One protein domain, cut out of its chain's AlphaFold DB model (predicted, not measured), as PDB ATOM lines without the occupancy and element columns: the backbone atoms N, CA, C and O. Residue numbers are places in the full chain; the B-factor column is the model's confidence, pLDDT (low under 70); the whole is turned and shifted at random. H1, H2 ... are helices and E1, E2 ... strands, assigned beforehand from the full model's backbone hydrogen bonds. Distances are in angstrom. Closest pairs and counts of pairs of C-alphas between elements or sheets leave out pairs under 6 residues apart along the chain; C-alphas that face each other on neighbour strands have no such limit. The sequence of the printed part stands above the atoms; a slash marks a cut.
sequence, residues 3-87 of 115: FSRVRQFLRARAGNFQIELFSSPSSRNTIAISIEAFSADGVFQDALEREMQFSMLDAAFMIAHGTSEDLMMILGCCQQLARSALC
ATOM      1  N   PHE A   3      46.660  96.995  20.180       96.12
ATOM      2  CA  PHE A   3      46.226  95.831  19.427       96.12
ATOM      3  C   PHE A   3      44.712  95.800  19.317       96.12
ATOM      4  O   PHE A   3      44.001  95.841  20.319       96.12
ATOM      5  N   SER A   4      44.223  95.643  18.099       94.81
ATOM      6  CA  SER A   4      42.824  95.350  17.832       94.81
ATOM      7  C   SER A   4      42.663  93.861  17.565       94.81
ATOM      8  O   SER A   4      43.446  93.261  16.821       94.81
ATOM      9  N   ARG A   5      41.621  93.263  18.146       91.19
ATOM     10  CA  ARG A   5      41.199  91.908  17.792       91.19
ATOM     11  C   ARG A   5      40.489  91.952  16.442       91.19
ATOM     12  O   ARG A   5      39.446  92.584  16.301       91.19
ATOM     13  N   VAL A   6      41.043  91.261  15.455       88.12
ATOM     14  CA  VAL A   6      40.471  91.130  14.113       88.12
ATOM     15  C   VAL A   6      40.336  89.646  13.809       88.12
ATOM     16  O   VAL A   6      41.304  88.979  13.453       88.12
ATOM     17  N   ARG A   7      39.119  89.107  13.944       82.12
ATOM     18  CA  ARG A   7      38.853  87.662  13.813       82.12
ATOM     19  C   ARG A   7      39.736  86.843  14.775       82.12
ATOM     20  O   ARG A   7      39.570  86.963  15.981       82.12
ATOM     21  N   GLN A   8      40.649  86.030  14.237       83.06
ATOM     22  CA  GLN A   8      41.580  85.156  14.964       83.06
ATOM     23  C   GLN A   8      42.972  85.784  15.141       83.06
ATOM     24  O   GLN A   8      43.942  85.078  15.402       83.06
ATOM     25  N   PHE A   9      43.078  87.104  14.975       92.00
ATOM     26  CA  PHE A   9      44.333  87.838  15.058       92.00
ATOM     27  C   PHE A   9      44.241  88.950  16.096       92.00
ATOM     28  O   PHE A   9      43.199  89.596  16.244       92.00
ATOM     29  N   LEU A  10      45.364  89.232  16.747       95.50
ATOM     30  CA  LEU A  10      45.617  90.530  17.361       95.50
ATOM     31  C   LEU A  10      46.573  91.283  16.453       95.50
ATOM     32  O   LEU A  10      47.655  90.786  16.154       95.50
ATOM     33  N   ARG A  11      46.189  92.482  16.025       96.06
ATOM     34  CA  ARG A  11      47.008  93.300  15.129       96.06
ATOM     35  C   ARG A  11      47.227  94.681  15.705       96.06
ATOM     36  O   ARG A  11      46.277  95.317  16.154       96.06
ATOM     37  N   ALA A  12      48.453  95.169  15.600       96.38
ATOM     38  CA  ALA A  12      48.791  96.553  15.866       96.38
ATOM     39  C   ALA A  12      49.673  97.128  14.759       96.38
ATOM     40  O   ALA A  12      50.385  96.405  14.062       96.38
ATOM     41  N   ARG A  13      49.639  98.453  14.624       94.62
ATOM     42  CA  ARG A  13      50.573  99.212  13.790       94.62
ATOM     43  C   ARG A  13      51.267 100.269  14.633       94.62
ATOM     44  O   ARG A  13      50.634 100.901  15.481       94.62
ATOM     45  N   ALA A  14      52.558 100.457  14.394       92.62
ATOM     46  CA  ALA A  14      53.360 101.488  15.037       92.62
ATOM     47  C   ALA A  14      54.511 101.894  14.111       92.62
ATOM     48  O   ALA A  14      55.331 101.061  13.732       92.62
ATOM     49  N   GLY A  15      54.558 103.177  13.741       90.31
ATOM     50  CA  GLY A  15      55.502 103.660  12.731       90.31
ATOM     51  C   GLY A  15      55.335 102.899  11.416       90.31
ATOM     52  O   GLY A  15      54.216 102.718  10.938       90.31
ATOM     53  N   ASN A  16      56.450 102.407  10.880       92.75
ATOM     54  CA  ASN A  16      56.496 101.625   9.646       92.75
ATOM     55  C   ASN A  16      56.270 100.119   9.850       92.75
ATOM     56  O   ASN A  16      56.524  99.338   8.934       92.75
ATOM     57  N   PHE A  17      55.830  99.705  11.040       93.81
ATOM     58  CA  PHE A  17      55.725  98.301  11.412       93.81
ATOM     59  C   PHE A  17      54.282  97.866  11.619       93.81
ATOM     60  O   PHE A  17      53.468  98.580  12.220       93.81
ATOM     61  N   GLN A  18      53.996  96.646  11.180       95.25
ATOM     62  CA  GLN A  18      52.785  95.912  11.509       95.25
ATOM     63  C   GLN A  18      53.170  94.691  12.334       95.25
ATOM     64  O   GLN A  18      54.085  93.960  11.971       95.25
ATOM     65  N   ILE A  19      52.483  94.491  13.455       95.50
ATOM     66  CA  ILE A  19      52.718  93.357  14.344       95.50
ATOM     67  C   ILE A  19      51.423  92.572  14.459       95.50
ATOM     68  O   ILE A  19      50.377  93.131  14.807       95.50
ATOM     69  N   GLU A  20      51.504  91.279  14.173       96.06
ATOM     70  CA  GLU A  20      50.383  90.351  14.187       96.06
ATOM     71  C   GLU A  20      50.669  89.171  15.100       96.06
ATOM     72  O   GLU A  20      51.742  88.574  15.053       96.06
ATOM     73  N   LEU A  21      49.680  88.830  15.920       95.62
ATOM     74  CA  LEU A  21      49.664  87.626  16.734       95.62
ATOM     75  C   LEU A  21      48.532  86.744  16.235       95.62
ATOM     76  O   LEU A  21      47.370  87.160  16.230       95.62
ATOM     77  N   PHE A  22      48.879  85.531  15.834       94.88
ATOM     78  CA  PHE A  22      47.956  84.559  15.273       94.88
ATOM     79  C   PHE A  22      48.112  83.217  15.968       94.88
ATOM     80  O   PHE A  22      49.223  82.795  16.271       94.88
ATOM     81  N   SER A  23      47.005  82.509  16.166       93.19
ATOM     82  CA  SER A  23      47.036  81.107  16.566       93.19
ATOM     83  C   SER A  23      46.039  80.316  15.729       93.19
ATOM     84  O   SER A  23      44.878  80.703  15.589       93.19
ATOM     85  N   SER A  24      46.508  79.208  15.153       88.81
ATOM     86  CA  SER A  24      45.683  78.324  14.330       88.81
ATOM     87  C   SER A  24      44.927  77.318  15.201       88.81
ATOM     88  O   SER A  24      45.527  76.746  16.114       88.81
ATOM     89  N   PRO A  25      43.674  76.957  14.861       86.00
ATOM     90  CA  PRO A  25      42.973  75.832  15.488       86.00
ATOM     91  C   PRO A  25      43.735  74.497  15.413       86.00
ATOM     92  O   PRO A  25      43.570  73.646  16.284       86.00
ATOM     93  N   SER A  26      44.585  74.304  14.394       88.56
ATOM     94  CA  SER A  26      45.432  73.106  14.256       88.56
ATOM     95  C   SER A  26      46.608  73.076  15.238       88.56
ATOM     96  O   SER A  26      47.108  72.003  15.559       88.56
ATOM     97  N   SER A  27      47.031  74.247  15.717       89.12
ATOM     98  CA  SER A  27      48.173  74.451  16.614       89.12
ATOM     99  C   SER A  27      47.735  75.339  17.774       89.12
ATOM    100  O   SER A  27      48.310  76.395  18.031       89.12
ATOM    101  N   ARG A  28      46.659  74.911  18.444       91.75
ATOM    102  CA  ARG A  28      45.867  75.725  19.378       91.75
ATOM    103  C   ARG A  28      46.656  76.359  20.518       91.75
ATOM    104  O   ARG A  28      46.217  77.346  21.082       91.75
ATOM    105  N   ASN A  29      47.800  75.790  20.884       93.81
ATOM    106  CA  ASN A  29      48.648  76.260  21.972       93.81
ATOM    107  C   ASN A  29      49.868  77.059  21.499       93.81
ATOM    108  O   ASN A  29      50.729  77.385  22.312       93.81
ATOM    109  N   THR A  30      49.957  77.371  20.210       94.81
ATOM    110  CA  THR A  30      51.064  78.131  19.630       94.81
ATOM    111  C   THR A  30      50.561  79.470  19.113       94.81
ATOM    112  O   THR A  30      49.533  79.529  18.438       94.81
ATOM    113  N   ILE A  31      51.297  80.539  19.403       95.06
ATOM    114  CA  ILE A  31      51.103  81.863  18.815       95.06
ATOM    115  C   ILE A  31      52.265  82.148  17.873       95.06
ATOM    116  O   ILE A  31      53.415  82.180  18.307       95.06
ATOM    117  N   ALA A  32      51.955  82.396  16.606       94.56
ATOM    118  CA  ALA A  32      52.867  82.998  15.651       94.56
ATOM    119  C   ALA A  32      52.827  84.524  15.808       94.56
ATOM    120  O   ALA A  32      51.759  85.138  15.803       94.56
ATOM    121  N   ILE A  33      54.002  85.117  15.967       94.50
ATOM    122  CA  ILE A  33      54.268  86.548  16.026       94.50
ATOM    123  C   ILE A  33      54.904  86.922  14.693       94.50
ATOM    124  O   ILE A  33      56.039  86.524  14.434       94.50
ATOM    125  N   SER A  34      54.193  87.686  13.872       93.69
ATOM    126  CA  SER A  34      54.726  88.261  12.638       93.69
ATOM    127  C   SER A  34      54.952  89.757  12.822       93.69
ATOM    128  O   SER A  34      54.094  90.465  13.354       93.69
ATOM    129  N   ILE A  35      56.131  90.230  12.432       93.00
ATOM    130  CA  ILE A  35      56.530  91.634  12.465       93.00
ATOM    131  C   ILE A  35      56.962  92.013  11.057       93.00
ATOM    132  O   ILE A  35      58.017  91.592  10.599       93.00
ATOM    133  N   GLU A  36      56.172  92.834  10.387       93.44
ATOM    134  CA  GLU A  36      56.422  93.282   9.018       93.44
ATOM    135  C   GLU A  36      56.863  94.747   9.029       93.44
ATOM    136  O   GLU A  36      56.302  95.543   9.789       93.44
ATOM    137  N   ALA A  37      57.815  95.134   8.171       91.56
ATOM    138  CA  ALA A  37      58.057  96.545   7.865       91.56
ATOM    139  C   ALA A  37      57.645  96.926   6.468       91.56
ATOM    140  O   ALA A  37      57.781  96.189   5.491       91.56
ATOM    141  N   PHE A  38      57.276  98.193   6.403       92.38
ATOM    142  CA  PHE A  38      56.914  98.890   5.200       92.38
ATOM    143  C   PHE A  38      57.860 100.079   4.988       92.38
ATOM    144  O   PHE A  38      58.545 100.554   5.900       92.38
ATOM    145  N   SER A  39      57.965 100.552   3.754       90.38
ATOM    146  CA  SER A  39      58.529 101.869   3.470       90.38
ATOM    147  C   SER A  39      57.544 102.970   3.878       90.38
ATOM    148  O   SER A  39      56.383 102.695   4.182       90.38
ATOM    149  N   ALA A  40      57.989 104.228   3.821       88.00
ATOM    150  CA  ALA A  40      57.109 105.385   4.006       88.00
ATOM    151  C   ALA A  40      55.943 105.411   2.993       88.00
ATOM    152  O   ALA A  40      54.863 105.901   3.311       88.00
ATOM    153  N   ASP A  41      56.140 104.822   1.808       91.62
ATOM    154  CA  ASP A  41      55.119 104.679   0.762       91.62
ATOM    155  C   ASP A  41      54.197 103.461   0.976       91.62
ATOM    156  O   ASP A  41      53.356 103.154   0.132       91.62
ATOM    157  N   GLY A  42      54.360 102.729   2.084       89.31
ATOM    158  CA  GLY A  42      53.557 101.549   2.409       89.31
ATOM    159  C   GLY A  42      53.959 100.276   1.659       89.31
ATOM    160  O   GLY A  42      53.196  99.312   1.645       89.31
ATOM    161  N   VAL A  43      55.141 100.240   1.034       92.88
ATOM    162  CA  VAL A  43      55.629  99.056   0.309       92.88
ATOM    163  C   VAL A  43      56.285  98.092   1.287       92.88
ATOM    164  O   VAL A  43      57.220  98.489   1.982       92.88
ATOM    165  N   PHE A  44      55.830  96.837   1.314       92.25
ATOM    166  CA  PHE A  44      56.448  95.772   2.108       92.25
ATOM    167  C   PHE A  44      57.946  95.675   1.807       92.25
ATOM    168  O   PHE A  44      58.350  95.654   0.645       92.25
ATOM    169  N   GLN A  45      58.758  95.644   2.857       89.69
ATOM    170  CA  GLN A  45      60.209  95.531   2.746       89.69
ATOM    171  C   GLN A  45      60.671  94.158   3.213       89.69
ATOM    172  O   GLN A  45      61.399  93.483   2.492       89.69
ATOM    173  N   ASP A  46      60.256  93.765   4.416       88.56
ATOM    174  CA  ASP A  46      60.763  92.568   5.073       88.56
ATOM    175  C   ASP A  46      59.845  92.148   6.239       88.56
ATOM    176  O   ASP A  46      59.004  92.936   6.694       88.56
ATOM    177  N   ALA A  47      60.015  90.922   6.736       89.12
ATOM    178  CA  ALA A  47      59.263  90.355   7.849       89.12
ATOM    179  C   ALA A  47      60.133  89.499   8.781       89.12
ATOM    180  O   ALA A  47      61.071  88.821   8.368       89.12
ATOM    181  N   LEU A  48      59.769  89.488  10.061       86.56
ATOM    182  CA  LEU A  48      60.320  88.612  11.084       86.56
ATOM    183  C   LEU A  48      59.195  87.792  11.706       86.56
ATOM    184  O   LEU A  48      58.253  88.351  12.265       86.56
ATOM    185  N   GLU A  49      59.356  86.472  11.694       89.75
ATOM    186  CA  GLU A  49      58.426  85.550  12.335       89.75
ATOM    187  C   GLU A  49      59.067  84.834  13.529       89.75
ATOM    188  O   GLU A  49      60.233  84.409  13.507       89.75
ATOM    189  N   ARG A  50      58.294  84.713  14.608       90.38
ATOM    190  CA  ARG A  50      58.640  83.953  15.812       90.38
ATOM    191  C   ARG A  50      57.423  83.213  16.319       90.38
ATOM    192  O   ARG A  50      56.309  83.699  16.201       90.38
ATOM    193  N   GLU A  51      57.644  82.073  16.949       92.06
ATOM    194  CA  GLU A  51      56.567  81.300  17.554       92.06
ATOM    195  C   GLU A  51      56.758  81.198  19.063       92.06
ATOM    196  O   GLU A  51      57.874  81.043  19.562       92.06
ATOM    197  N   MET A  52      55.645  81.272  19.786       91.44
ATOM    198  CA  MET A  52      55.565  81.008  21.214       91.44
ATOM    199  C   MET A  52      54.634  79.830  21.454       91.44
ATOM    200  O   MET A  52      53.462  79.888  21.089       91.44
ATOM    201  N   GLN A  53      55.130  78.793  22.119       93.62
ATOM    202  CA  GLN A  53      54.308  77.666  22.537       93.62
ATOM    203  C   GLN A  53      53.932  77.791  24.014       93.62
ATOM    204  O   GLN A  53      54.782  78.021  24.875       93.62
ATOM    205  N   PHE A  54      52.656  77.583  24.309       89.06
ATOM    206  CA  PHE A  54      52.126  77.484  25.658       89.06
ATOM    207  C   PHE A  54      51.899  76.017  26.023       89.06
ATOM    208  O   PHE A  54      51.456  75.205  25.209       89.06
ATOM    209  N   SER A  55      52.192  75.660  27.270       87.44
ATOM    210  CA  SER A  55      52.047  74.281  27.750       87.44
ATOM    211  C   SER A  55      50.592  73.890  28.012       87.44
ATOM    212  O   SER A  55      50.209  72.757  27.741       87.44
ATOM    213  N   MET A  56      49.778  74.816  28.531       85.88
ATOM    214  CA  MET A  56      48.399  74.538  28.966       85.88
ATOM    215  C   MET A  56      47.350  75.505  28.397       85.88
ATOM    216  O   MET A  56      46.157  75.282  28.581       85.88
ATOM    217  N   LEU A  57      47.772  76.575  27.715       90.06
ATOM    218  CA  LEU A  57      46.876  77.601  27.180       90.06
ATOM    219  C   LEU A  57      46.392  77.217  25.776       90.06
ATOM    220  O   LEU A  57      47.211  76.951  24.896       90.06
ATOM    221  N   ASP A  58      45.080  77.258  25.545       93.12
ATOM    222  CA  ASP A  58      44.509  77.265  24.193       93.12
ATOM    223  C   ASP A  58      44.544  78.703  23.648       93.12
ATOM    224  O   ASP A  58      43.599  79.477  23.781       93.12
ATOM    225  N   ALA A  59      45.690  79.091  23.097       92.31
ATOM    226  CA  ALA A  59      45.921  80.406  22.521       92.31
ATOM    227  C   ALA A  59      44.933  80.759  21.396       92.31
ATOM    228  O   ALA A  59      44.504  81.910  21.317       92.31
ATOM    229  N   ALA A  60      44.532  79.793  20.563       91.56
ATOM    230  CA  ALA A  60      43.550  80.016  19.501       91.56
ATOM    231  C   ALA A  60      42.190  80.417  20.081       91.56
ATOM    232  O   ALA A  60      41.598  81.417  19.657       91.56
ATOM    233  N   PHE A  61      41.724  79.689  21.098       91.88
ATOM    234  CA  PHE A  61      40.507  80.036  21.820       91.88
ATOM    235  C   PHE A  61      40.628  81.400  22.508       91.88
ATOM    236  O   PHE A  61      39.722  82.224  22.402       91.88
ATOM    237  N   MET A  62      41.755  81.677  23.163       92.69
ATOM    238  CA  MET A  62      41.963  82.931  23.889       92.69
ATOM    239  C   MET A  62      42.000  84.147  22.962       92.69
ATOM    240  O   MET A  62      41.370  85.163  23.257       92.69
ATOM    241  N   ILE A  63      42.669  84.055  21.811       91.50
ATOM    242  CA  ILE A  63      42.682  85.150  20.833       91.50
ATOM    243  C   ILE A  63      41.271  85.423  20.310       91.50
ATOM    244  O   ILE A  63      40.892  86.588  20.198       91.50
ATOM    245  N   ALA A  64      40.484  84.381  20.038       90.12
ATOM    246  CA  ALA A  64      39.137  84.524  19.496       90.12
ATOM    247  C   ALA A  64      38.098  84.984  20.538       90.12
ATOM    248  O   ALA A  64      37.240  85.814  20.232       90.12
ATOM    249  N   HIS A  65      38.168  84.454  21.760       90.75
ATOM    250  CA  HIS A  65      37.084  84.522  22.747       90.75
ATOM    251  C   HIS A  65      37.514  84.984  24.140       90.75
ATOM    252  O   HIS A  65      36.648  85.240  24.973       90.75
ATOM    253  N   GLY A  66      38.816  85.104  24.403       89.81
ATOM    254  CA  GLY A  66      39.336  85.498  25.710       89.81
ATOM    255  C   GLY A  66      38.846  86.878  26.143       89.81
ATOM    256  O   GLY A  66      38.442  87.716  25.324       89.81
ATOM    257  N   THR A  67      38.900  87.132  27.440       91.62
ATOM    258  CA  THR A  67      38.632  88.455  27.999       91.62
ATOM    259  C   THR A  67      39.778  89.424  27.687       91.62
ATOM    260  O   THR A  67      40.843  89.033  27.202       91.62
ATOM    261  N   SER A  68      39.581  90.711  27.976       90.75
ATOM    262  CA  SER A  68      40.666  91.692  27.872       90.75
ATOM    263  C   SER A  68      41.847  91.336  28.781       90.75
ATOM    264  O   SER A  68      42.991  91.513  28.380       90.75
ATOM    265  N   GLU A  69      41.591  90.795  29.974       91.00
ATOM    266  CA  GLU A  69      42.639  90.384  30.920       91.00
ATOM    267  C   GLU A  69      43.471  89.221  30.363       91.00
ATOM    268  O   GLU A  69      44.703  89.279  30.358       91.00
ATOM    269  N   ASP A  70      42.801  88.217  29.793       90.38
ATOM    270  CA  ASP A  70      43.434  87.063  29.142       90.38
ATOM    271  C   ASP A  70      44.351  87.483  27.992       90.38
ATOM    272  O   ASP A  70      45.489  87.026  27.855       90.38
ATOM    273  N   LEU A  71      43.857  88.390  27.154       92.75
ATOM    274  CA  LEU A  71      44.617  88.908  26.030       92.75
ATOM    275  C   LEU A  71      45.799  89.772  26.468       92.75
ATOM    276  O   LEU A  71      46.857  89.700  25.848       92.75
ATOM    277  N   MET A  72      45.651  90.573  27.525       93.75
ATOM    278  CA  MET A  72      46.754  91.371  28.066       93.75
ATOM    279  C   MET A  72      47.895  90.483  28.575       93.75
ATOM    280  O   MET A  72      49.063  90.814  28.366       93.75
ATOM    281  N   MET A  73      47.577  89.327  29.165       91.94
ATOM    282  CA  MET A  73      48.574  88.319  29.540       91.94
ATOM    283  C   MET A  73      49.341  87.806  28.311       91.94
ATOM    284  O   MET A  73      50.574  87.817  28.298       91.94
ATOM    285  N   ILE A  74      48.617  87.414  27.256       93.12
ATOM    286  CA  ILE A  74      49.201  86.942  25.993       93.12
ATOM    287  C   ILE A  74      50.105  88.011  25.371       93.12
ATOM    288  O   ILE A  74      51.230  87.705  24.967       93.12
ATOM    289  N   LEU A  75      49.636  89.261  25.319       94.88
ATOM    290  CA  LEU A  75      50.401  90.392  24.796       94.88
ATOM    291  C   LEU A  75      51.703  90.592  25.574       94.88
ATOM    292  O   LEU A  75      52.749  90.757  24.950       94.88
ATOM    293  N   GLY A  76      51.663  90.526  26.907       93.88
ATOM    294  CA  GLY A  76      52.858  90.649  27.744       93.88
ATOM    295  C   GLY A  76      53.903  89.572  27.436       93.88
ATOM    296  O   GLY A  76      55.075  89.884  27.214       93.88
ATOM    297  N   CYS A  77      53.471  88.312  27.342       92.94
ATOM    298  CA  CYS A  77      54.337  87.192  26.973       92.94
ATOM    299  C   CYS A  77      54.950  87.361  25.571       92.94
ATOM    300  O   CYS A  77      56.162  87.217  25.395       92.94
ATOM    301  N   CYS A  78      54.128  87.715  24.581       93.50
ATOM    302  CA  CYS A  78      54.572  87.895  23.199       93.50
ATOM    303  C   CYS A  78      55.530  89.085  23.055       93.50
ATOM    304  O   CYS A  78      56.538  88.984  22.354       93.50
ATOM    305  N   GLN A  79      55.267  90.191  23.755       93.75
ATOM    306  CA  GLN A  79      56.147  91.358  23.767       93.75
ATOM    307  C   GLN A  79      57.529  91.001  24.317       93.75
ATOM    308  O   GLN A  79      58.548  91.396  23.745       93.75
ATOM    309  N   GLN A  80      57.577  90.246  25.418       91.50
ATOM    310  CA  GLN A  80      58.839  89.805  26.003       91.50
ATOM    311  C   GLN A  80      59.618  88.921  25.026       91.50
ATOM    312  O   GLN A  80      60.804  89.168  24.814       91.50
ATOM    313  N   LEU A  81      58.955  87.957  24.380       89.50
ATOM    314  CA  LEU A  81      59.590  87.096  23.382       89.50
ATOM    315  C   LEU A  81      60.149  87.901  22.202       89.50
ATOM    316  O   LEU A  81      61.304  87.712  21.826       89.50
ATOM    317  N   ALA A  82      59.360  88.824  21.647       88.94
ATOM    318  CA  ALA A  82      59.773  89.647  20.513       88.94
ATOM    319  C   ALA A  82      60.994  90.520  20.859       88.94
ATOM    320  O   ALA A  82      61.950  90.600  20.087       88.94
ATOM    321  N   ARG A  83      61.021  91.110  22.063       88.31
ATOM    322  CA  ARG A  83      62.176  91.877  22.555       88.31
ATOM    323  C   ARG A  83      63.403  90.996  22.768       88.31
ATOM    324  O   ARG A  83      64.492  91.362  22.333       88.31
ATOM    325  N   SER A  84      63.241  89.836  23.405       84.69
ATOM    326  CA  SER A  84      64.333  88.881  23.615       84.69
ATOM    327  C   SER A  84      64.918  88.385  22.295       84.69
ATOM    328  O   SER A  84      66.137  88.292  22.182       84.69
ATOM    329  N   ALA A  85      64.080  88.139  21.285       79.38
ATOM    330  CA  ALA A  85      64.528  87.744  19.957       79.38
ATOM    331  C   ALA A  85      65.403  88.823  19.299       79.38
ATOM    332  O   ALA A  85      66.416  88.479  18.699       79.38
ATOM    333  N   LEU A  86      65.073  90.110  19.459       77.94
ATOM    334  CA  LEU A  86      65.900  91.205  18.940       77.94
ATOM    335  C   LEU A  86      67.199  91.421  19.714       77.94
ATOM    336  O   LEU A  86      68.200  91.789  19.110       77.94
ATOM    337  N   CYS A  87      67.193  91.214  21.033       71.75
ATOM    338  CA  CYS A  87      68.405  91.323  21.846       71.75
ATOM    339  C   CYS A  87      69.364  90.144  21.618       71.75
ATOM    340  O   CYS A  87      70.574  90.334  21.642       71.75
TER     341      CYS A  87
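This is residues 3 to 87 of the 115 residues of an uncharacterized protein of Chromobacterium sp. F49 (UniProt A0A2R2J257). A twisted wall of five antiparallel strands has the long helix H2 crossing one face, and the short helix H1 packs at one end of the strands, where E2 begins and E3 ends. Together they make two layers, H1 and H2 on one face of the sheet. The printed part has 85 residues, with named elements in the order E1 E2 E3 E4 E5 H1 H2; the strands form a meander, E1 - E2 - E3 - E4 - E5, each the antiparallel neighbour of the one before. The class is mixed, helices and strands; the whole is compact, with a radius of gyration of the C-alphas of 12.9 A and spans of 40 by 27 by 24 A.

E1, residues 3 to 6, and E2, residues 9 to 14, form a hairpin, with N 4 and O 11 within hydrogen-bond range at 2.8 A. E2 forms a hairpin with E3, residues 17 to 22, N 10 and O 21 at 2.9 A. E3 forms one with E4, residues 30 to 38, N 20 and O 34 at 2.8 A, and E4 one with E5, residues 44 to 53, N 33 and O 50 at 2.7 A. H1, residues 59 to 65, is on the sheet at a height of 6.8 A; its closest C-alphas with E2 are Ile 63 and Phe 9, 6.6 A. H2, residues 68 to 87, is on the sheet at a height of 8.8 A; on the local plane it runs across the strands, only just, at 63 degrees to E4. Its closest C-alphas with E5 are Cys 78 and Met 52, 7.2 A. In H1 and H2 every O i to N i+4 pair is within hydrogen-bond range.

E1 begins at C-alpha 3 (46.226, 95.831, 19.427). E4 is 25.9 A long and E5 27.4 A. H2, 28.4 A, ends at C-alpha 87 (68.405, 91.323, 21.846).

The two C-alphas farthest apart, of Asp 41 and Met 56, are 41.8 A apart. The printed part has no cut and no long link. Mean pLDDT of the printed part is 91.0; no printed residue is under 70.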